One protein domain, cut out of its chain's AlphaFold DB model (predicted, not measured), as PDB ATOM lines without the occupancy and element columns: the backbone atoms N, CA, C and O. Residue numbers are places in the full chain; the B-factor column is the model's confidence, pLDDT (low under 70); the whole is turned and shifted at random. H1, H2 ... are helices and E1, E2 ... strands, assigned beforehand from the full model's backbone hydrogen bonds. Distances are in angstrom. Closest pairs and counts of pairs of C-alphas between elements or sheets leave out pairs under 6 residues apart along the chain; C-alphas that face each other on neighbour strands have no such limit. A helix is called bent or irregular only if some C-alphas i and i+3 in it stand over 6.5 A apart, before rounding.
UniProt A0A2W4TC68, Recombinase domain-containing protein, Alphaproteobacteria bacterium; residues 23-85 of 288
ATOM      1  N   PHE A  23     111.286 206.633  88.769       73.94
ATOM      2  CA  PHE A  23     112.288 205.863  89.503       73.94
ATOM      3  C   PHE A  23     111.749 205.437  90.869       73.94
ATOM      4  O   PHE A  23     111.358 206.265  91.691       73.94
ATOM      5  N   SER A  24     111.771 204.131  91.131       72.44
ATOM      6  CA  SER A  24     111.545 203.621  92.477       72.44
ATOM      7  C   SER A  24     112.727 203.989  93.378       72.44
ATOM      8  O   SER A  24     113.858 204.146  92.911       72.44
ATOM      9  N   SER A  25     112.501 204.059  94.691       74.38
ATOM     10  CA  SER A  25     113.567 204.335  95.666       74.38
ATOM     11  C   SER A  25     114.740 203.350  95.557       74.38
ATOM     12  O   SER A  25     115.891 203.733  95.749       74.38
ATOM     13  N   GLY A  26     114.462 202.084  95.218       75.75
ATOM     14  CA  GLY A  26     115.488 201.064  94.985       75.75
ATOM     15  C   GLY A  26     116.303 201.324  93.717       75.75
ATOM     16  O   GLY A  26     117.530 201.272  93.764       75.75
ATOM     17  N   ALA A  27     115.637 201.670  92.611       79.75
ATOM     18  CA  ALA A  27     116.302 202.004  91.353       79.75
ATOM     19  C   ALA A  27     117.171 203.262  91.488       79.75
ATOM     20  O   ALA A  27     118.315 203.277  91.036       79.75
ATOM     21  N   LEU A  28     116.664 204.288  92.177       84.62
ATOM     22  CA  LEU A  28     117.419 205.507  92.449       84.62
ATOM     23  C   LEU A  28     118.633 205.227  93.341       84.62
ATOM     24  O   LEU A  28     119.725 205.713  93.066       84.62
ATOM     25  N   ARG A  29     118.480 204.400  94.381       86.38
ATOM     26  CA  ARG A  29     119.604 204.007  95.237       86.38
ATOM     27  C   ARG A  29     120.673 203.248  94.456       86.38
ATOM     28  O   ARG A  29     121.849 203.522  94.649       86.38
ATOM     29  N   HIS A  30     120.279 202.334  93.571       88.12
ATOM     30  CA  HIS A  30     121.221 201.620  92.710       88.12
ATOM     31  C   HIS A  30     122.007 202.584  91.810       88.12
ATOM     32  O   HIS A  30     123.224 202.468  91.704       88.12
ATOM     33  N   LEU A  31     121.322 203.562  91.208       90.25
ATOM     34  CA  LEU A  31     121.947 204.610  90.403       90.25
ATOM     35  C   LEU A  31     122.983 205.388  91.230       90.25
ATOM     36  O   LEU A  31     124.157 205.424  90.888       90.25
ATOM     37  N   LEU A  32     122.569 205.926  92.378       91.69
ATOM     38  CA  LEU A  32     123.421 206.759  93.229       91.69
ATOM     39  C   LEU A  32     124.621 206.012  93.831       91.69
ATOM     40  O   LEU A  32     125.564 206.655  94.273       91.69
ATOM     41  N   GLN A  33     124.602 204.680  93.883       91.62
ATOM     42  CA  GLN A  33     125.708 203.859  94.395       91.62
ATOM     43  C   GLN A  33     126.645 203.346  93.297       91.62
ATOM     44  O   GLN A  33     127.647 202.694  93.599       91.62
ATOM     45  N   ASN A  34     126.330 203.604  92.028       93.62
ATOM     46  CA  ASN A  34     127.083 203.052  90.919       93.62
ATOM     47  C   ASN A  34     128.444 203.749  90.767       93.62
ATOM     48  O   ASN A  34     128.529 204.887  90.308       93.62
ATOM     49  N   LYS A  35     129.519 203.023  91.096       92.38
ATOM     50  CA  LYS A  35     130.907 203.500  90.978       92.38
ATOM     51  C   LYS A  35     131.340 203.786  89.534       92.38
ATOM     52  O   LYS A  35     132.319 204.494  89.330       92.38
ATOM     53  N   THR A  36     130.578 203.324  88.541       93.69
ATOM     54  CA  THR A  36     130.814 203.669  87.129       93.69
ATOM     55  C   THR A  36     130.796 205.182  86.916       93.69
ATOM     56  O   THR A  36     131.536 205.680  86.079       93.69
ATOM     57  N   TYR A  37     130.043 205.942  87.716       94.44
ATOM     58  CA  TYR A  37     129.997 207.400  87.584       94.44
ATOM     59  C   TYR A  37     131.281 208.125  87.988       94.44
ATOM     60  O   TYR A  37     131.480 209.248  87.540       94.44
ATOM     61  N   ILE A  38     132.163 207.481  88.750       94.94
ATOM     62  CA  ILE A  38     133.477 208.019  89.134       94.94
ATOM     63  C   ILE A  38     134.621 207.367  88.344       94.94
ATOM     64  O   ILE A  38     135.740 207.289  88.839       94.94
ATOM     65  N   GLY A  39     134.335 206.835  87.151       92.56
ATOM     66  CA  GLY A  39     135.347 206.198  86.302       92.56
ATOM     67  C   GLY A  39     135.688 204.757  86.694       92.56
ATOM     68  O   GLY A  39     136.545 204.152  86.075       92.56
ATOM     69  N   LEU A  40     135.024 204.162  87.692       93.38
ATOM     70  CA  LEU A  40     135.391 202.839  88.214       93.38
ATOM     71  C   LEU A  40     134.431 201.733  87.775       93.38
ATOM     72  O   LEU A  40     133.216 201.886  87.847       93.38
ATOM     73  N   ILE A  41     134.952 200.559  87.428       92.56
ATOM     74  CA  ILE A  41     134.145 199.409  87.004       92.56
ATOM     75  C   ILE A  41     134.152 198.333  88.103       92.56
ATOM     76  O   ILE A  41     135.194 197.726  88.372       92.56
ATOM     77  N   PRO A  42     133.010 198.065  88.766       89.88
ATOM     78  CA  PRO A  42     132.902 196.955  89.704       89.88
ATOM     79  C   PRO A  42     132.785 195.617  88.955       89.88
ATOM     80  O   PRO A  42     131.945 195.461  88.070       89.88
ATOM     81  N   HIS A  43     133.588 194.624  89.339       88.12
ATOM     82  CA  HIS A  43     133.455 193.244  88.879       88.12
ATOM     83  C   HIS A  43     133.638 192.272  90.050       88.12
ATOM     84  O   HIS A  43     134.719 192.181  90.641       88.12
ATOM     85  N   LYS A  44     132.566 191.530  90.365       85.56
ATOM     86  CA  LYS A  44     132.446 190.718  91.588       85.56
ATOM     87  C   LYS A  44     132.754 191.585  92.821       85.56
ATOM     88  O   LYS A  44     132.185 192.664  92.953       85.56
ATOM     89  N   ASP A  45     133.683 191.154  93.666       87.69
ATOM     90  CA  ASP A  45     134.076 191.862  94.889       87.69
ATOM     91  C   ASP A  45     135.216 192.871  94.674       87.69
ATOM     92  O   ASP A  45     135.705 193.480  95.626       87.69
ATOM     93  N   LYS A  46     135.664 193.064  93.424       88.62
ATOM     94  CA  LYS A  46     136.766 193.968  93.078       88.62
ATOM     95  C   LYS A  46     136.271 195.164  92.272       88.62
ATOM     96  O   LYS A  46     135.262 195.110  91.576       88.62
ATOM     97  N   THR A  47     136.974 196.283  92.399       90.75
ATOM     98  CA  THR A  47     136.719 197.510  91.637       90.75
ATOM     99  C   THR A  47     137.980 197.835  90.845       90.75
ATOM    100  O   THR A  47     139.065 197.815  91.420       90.75
ATOM    101  N   TYR A  48     137.833 198.099  89.550       91.50
ATOM    102  CA  TYR A  48     138.932 198.384  88.627       91.50
ATOM    103  C   TYR A  48     138.789 199.785  88.046       91.50
ATOM    104  O   TYR A  48     137.685 200.333  88.019       91.50
ATOM    105  N   ASP A  49     139.897 200.341  87.571       91.31
ATOM    106  CA  ASP A  49     139.885 201.607  86.849       91.31
ATOM    107  C   ASP A  49     139.267 201.406  85.458       91.31
ATOM    108  O   ASP A  49     139.622 200.479  84.722       91.31
ATOM    109  N   GLY A  50     138.259 202.210  85.142       89.69
ATOM    110  CA  GLY A  50     137.576 202.205  83.859       89.69
ATOM    111  C   GLY A  50     138.286 203.110  82.864       89.69
ATOM    112  O   GLY A  50     138.946 204.074  83.224       89.69
ATOM    113  N   ARG A  51     138.127 202.815  81.572       92.06
ATOM    114  CA  ARG A  51     138.695 203.646  80.496       92.06
ATOM    115  C   ARG A  51     137.848 204.878  80.165       92.06
ATOM    116  O   ARG A  51     138.200 205.628  79.262       92.06
ATOM    117  N   HIS A  52     136.700 205.042  80.815       91.88
ATOM    118  CA  HIS A  52     135.780 206.147  80.577       91.88
ATOM    119  C   HIS A  52     136.018 207.277  81.573       91.88
ATOM    120  O   HIS A  52     136.345 207.044  82.734       91.88
ATOM    121  N   GLU A  53     135.803 208.505  81.115       91.88
ATOM    122  CA  GLU A  53     135.883 209.686  81.965       91.88
ATOM    123  C   GLU A  53     134.798 209.655  83.054       91.88
ATOM    124  O   GLU A  53     133.665 209.208  82.833       91.88
ATOM    125  N   ALA A  54     135.153 210.116  84.255       93.31
ATOM    126  CA  ALA A  54     134.214 210.232  85.358       93.31
ATOM    127  C   ALA A  54     133.125 211.264  85.027       93.31
ATOM    128  O   ALA A  54     133.408 212.390  84.637       93.31
ATOM    129  N   ILE A  55     131.863 210.881  85.225       94.19
ATOM    130  CA  ILE A  55     130.704 211.758  85.006       94.19
ATOM    131  C   ILE A  55     130.502 212.691  86.209       94.19
ATOM    132  O   ILE A  55     129.979 213.793  86.066       94.19
ATOM    133  N   VAL A  56     130.884 212.237  87.405       94.00
ATOM    134  CA  VAL A  56     130.756 212.979  88.664       94.00
ATOM    135  C   VAL A  56     132.099 212.969  89.380       94.00
ATOM    136  O   VAL A  56     132.815 211.967  89.354       94.00
ATOM    137  N   ASP A  57     132.430 214.068  90.053       93.44
ATOM    138  CA  ASP A  57     133.636 214.141  90.863       93.44
ATOM    139  C   ASP A  57     133.556 213.216  92.092       93.44
ATOM    140  O   ASP A  57     132.487 212.878  92.622       93.44
ATOM    141  N   ARG A  58     134.731 212.795  92.562       91.56
ATOM    142  CA  ARG A  58     134.834 211.831  93.657       91.56
ATOM    143  C   ARG A  58     134.311 212.387  94.982       91.56
ATOM    144  O   ARG A  58     133.682 211.644  95.729       91.56
ATOM    145  N   ALA A  59     134.503 213.679  95.249       92.88
ATOM    146  CA  ALA A  59     134.061 214.301  96.493       92.88
ATOM    147  C   ALA A  59     132.526 214.327  96.594       92.88
ATOM    148  O   ALA A  59     131.964 213.963  97.630       92.88
ATOM    149  N   THR A  60     131.836 214.666  95.505       94.44
ATOM    150  CA  THR A  60     130.375 214.627  95.401       94.44
ATOM    151  C   THR A  60     129.849 213.204  95.557       94.44
ATOM    152  O   THR A  60     128.902 212.973  96.317       94.44
ATOM    153  N   PHE A  61     130.468 212.225  94.891       94.31
ATOM    154  CA  PHE A  61     130.065 210.824  95.024       94.31
ATOM    155  C   PHE A  61     130.215 210.322  96.465       94.31
ATOM    156  O   PHE A  61     129.280 209.727  97.012       94.31
ATOM    157  N   ASP A  62     131.351 210.604  97.103       92.50
ATOM    158  CA  ASP A  62     131.638 210.196  98.478       92.50
ATOM    159  C   ASP A  62     130.686 210.874  99.479       92.50
ATOM    160  O   ASP A  62     130.169 210.211 100.385       92.50
ATOM    161  N   ALA A  63     130.348 212.153  99.277       92.50
ATOM    162  CA  ALA A  63     129.343 212.858 100.076       92.50
ATOM    163  C   ALA A  63     127.955 212.194  99.981       92.50
ATOM    164  O   ALA A  63     127.273 211.999 100.997       92.50
ATOM    165  N   VAL A  64     127.542 211.775  98.780       92.06
ATOM    166  CA  VAL A  64     126.294 211.021  98.577       92.06
ATOM    167  C   VAL A  64     126.359 209.654  99.267       92.06
ATOM    168  O   VAL A  64     125.400 209.273  99.949       92.06
ATOM    169  N   GLN A  65     127.480 208.928  99.171       92.75
ATOM    170  CA  GLN A  65     127.645 207.640  99.858       92.75
ATOM    171  C   GLN A  65     127.585 207.789 101.381       92.75
ATOM    172  O   GLN A  65     126.936 206.978 102.055       92.75
ATOM    173  N   ALA A  66     128.200 208.837 101.934       89.19
ATOM    174  CA  ALA A  66     128.143 209.152 103.356       89.19
ATOM    175  C   ALA A  66     126.699 209.425 103.806       89.19
ATOM    176  O   ALA A  66     126.233 208.856 104.799       89.19
ATOM    177  N   LEU A  67     125.941 210.207 103.031       87.69
ATOM    178  CA  LEU A  67     124.535 210.498 103.310       87.69
ATOM    179  C   LEU A  67     123.654 209.238 103.268       87.69
ATOM    180  O   LEU A  67     122.807 209.038 104.150       87.69
ATOM    181  N   LEU A  68     123.848 208.370 102.270       86.50
ATOM    182  CA  LEU A  68     123.137 207.090 102.152       86.50
ATOM    183  C   LEU A  68     123.462 206.153 103.324       86.50
ATOM    184  O   LEU A  68     122.561 205.513 103.880       86.50
ATOM    185  N   SER A  69     124.729 206.106 103.734       81.06
ATOM    186  CA  SER A  69     125.217 205.278 104.841       81.06
ATOM    187  C   SER A  69     124.689 205.761 106.189       81.06
ATOM    188  O   SER A  69     124.143 204.966 106.957       81.06
ATOM    189  N   HIS A  70     124.739 207.070 106.447       76.75
ATOM    190  CA  HIS A  70     124.170 207.685 107.644       76.75
ATOM    191  C   HIS A  70     122.664 207.415 107.750       76.75
ATOM    192  O   HIS A  70     122.177 206.976 108.794       76.75
ATOM    193  N   ARG A  71     121.915 207.581 106.651       74.00
ATOM    194  CA  ARG A  71     120.477 207.259 106.605       74.00
ATOM    195  C   ARG A  71     120.203 205.785 106.899       74.00
ATOM    196  O   ARG A  71     119.284 205.484 107.659       74.00
ATOM    197  N   SER A  72     121.010 204.873 106.352       68.31
ATOM    198  CA  SER A  72     120.894 203.436 106.627       68.31
ATOM    199  C   SER A  72     121.189 203.103 108.094       68.31
ATOM    200  O   SER A  72     120.436 202.357 108.718       68.31
ATOM    201  N   ALA A  73     122.230 203.695 108.682       63.53
ATOM    202  CA  ALA A  73     122.596 203.500 110.083       63.53
ATOM    203  C   ALA A  73     121.534 204.058 111.046       63.53
ATOM    204  O   ALA A  73     121.157 203.397 112.014       63.53
ATOM    205  N   VAL A  74     120.994 205.244 110.752       62.00
ATOM    206  CA  VAL A  74     119.881 205.849 111.499       62.00
ATOM    207  C   VAL A  74     118.635 204.974 111.403       62.00
ATOM    208  O   VAL A  74     117.982 204.747 112.421       62.00
ATOM    209  N   TRP A  75     118.318 204.441 110.219       57.53
ATOM    210  CA  TRP A  75     117.217 203.495 110.051       57.53
ATOM    211  C   TRP A  75     117.435 202.225 110.872       57.53
ATOM    212  O   TRP A  75     116.559 201.870 111.649       57.53
ATOM    213  N   LYS A  76     118.612 201.590 110.801       56.97
ATOM    214  CA  LYS A  76     118.941 200.388 111.591       56.97
ATOM    215  C   LYS A  76     118.859 200.629 113.102       56.97
ATOM    216  O   LYS A  76     118.348 199.783 113.823       56.97
ATOM    217  N   ARG A  77     119.302 201.795 113.587       59.53
ATOM    218  CA  ARG A  77     119.188 202.185 115.005       59.53
ATOM    219  C   ARG A  77     117.747 202.484 115.425       59.53
ATOM    220  O   ARG A  77     117.375 202.228 116.566       59.53
ATOM    221  N   ARG A  78     116.928 203.022 114.517       59.59
ATOM    222  CA  ARG A  78     115.511 203.327 114.767       59.59
ATOM    223  C   ARG A  78     114.600 202.120 114.576       59.59
ATOM    224  O   ARG A  78     113.583 202.071 115.251       59.59
ATOM    225  N   ALA A  79     114.951 201.155 113.729       58.91
ATOM    226  CA  ALA A  79     114.105 200.026 113.347       58.91
ATOM    227  C   ALA A  79     113.570 199.220 114.548       58.91
ATOM    228  O   ALA A  79     112.362 199.011 114.598       58.91
ATOM    229  N   PRO A  80     114.364 198.878 115.586       62.62
ATOM    230  CA  PRO A  80     113.837 198.182 116.763       62.62
ATOM    231  C   PRO A  80     112.796 199.002 117.531       62.62
ATOM    232  O   PRO A  80     111.856 198.447 118.092       62.62
ATOM    233  N   ASN A  81     112.957 200.327 117.569       69.69
ATOM    234  CA  ASN A  81     112.004 201.229 118.212       69.69
ATOM    235  C   ASN A  81     110.808 201.525 117.308       69.69
ATOM    236  O   ASN A  81     109.721 201.754 117.819       69.69
ATOM    237  N   LEU A  82     110.990 201.478 115.989       76.62
ATOM    238  CA  LEU A  82     109.939 201.670 115.002       76.62
ATOM    239  C   LEU A  82     108.996 200.471 114.950       76.62
ATOM    240  O   LEU A  82     107.793 200.665 114.902       76.62
ATOM    241  N   GLU A  83     109.520 199.248 115.040       81.75
ATOM    242  CA  GLU A  83     108.687 198.046 115.168       81.75
ATOM    243  C   GLU A  83     107.907 198.032 116.491       81.75
ATOM    244  O   GLU A  83     106.776 197.563 116.559       81.75
ATOM    245  N   ARG A  84     108.491 198.576 117.567       85.25
ATOM    246  CA  ARG A  84     107.841 198.655 118.889       85.25
ATOM    247  C   ARG A  84     106.923 199.870 119.061       85.25
ATOM    248  O   ARG A  84     106.107 199.877 119.980       85.25
ATOM    249  N   ALA A  85     107.112 200.904 118.247       89.12
ATOM    250  CA  ALA A  85     106.313 202.123 118.198       89.12
ATOM    251  C   ALA A  85     106.201 202.642 116.746       89.12
ATOM    252  O   ALA A  85     106.819 203.653 116.384       89.12
TER     253      ALA A  85
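This is residues 23 to 85 of the 288 residues of the protein "Recombinase domain-containing protein" of Alphaproteobacteria bacterium (UniProt A0A2W4TC68). One long helix, H3, makes the long axis; H1, H2 and the small hairpin E1-E2 gather loosely round its first part, and residues 69 to 85 stick out. The printed part has 63 residues, ordered H1, H2, E1, E2, H3, mostly helix, with one antiparallel sheet. It is loose, radius of gyration of the C-alphas 15.0 A, spanning 50 by 24 by 22 A.

H1, residues 25 to 32, only just touches residues 61 to 65 of H3, residues 58 to 84, with 3 pairs of C-alphas within 8 A, the closest Leu 32 and Val 64, 7.4 A; they run opposite ways at a shallow tilt of 28 degrees. H2, residues 35 to 38, is close to H3 but not clearly touching; the closest C-alphas, Ile 38 and Arg 58, are 6.1 A apart. E1, residues 40 to 43, and E2, residues 46 to 49, form an antiparallel hairpin, N 41 and O 48 within hydrogen-bond range at 2.8 A. O i to N i+4 pairs are within range throughout H1 and in 21 of 23 in H3; H2 is too short for one.

H1, 10.4 A long, begins at C-alpha 25, (113.567, 204.335, 95.666). H3, 39.2 A, ends at C-alpha 84, (107.841, 198.655, 118.889); it has a kink of 41 degrees near residue 78 and is only just irregular, C-alphas 77 and 80 being 6.9 A apart.

The farthest C-alphas, Arg 51 and Ala 85, are 49.7 A apart. The printed part has no cut and no long link. The pLDDT is under 70 at residues 72 to 81.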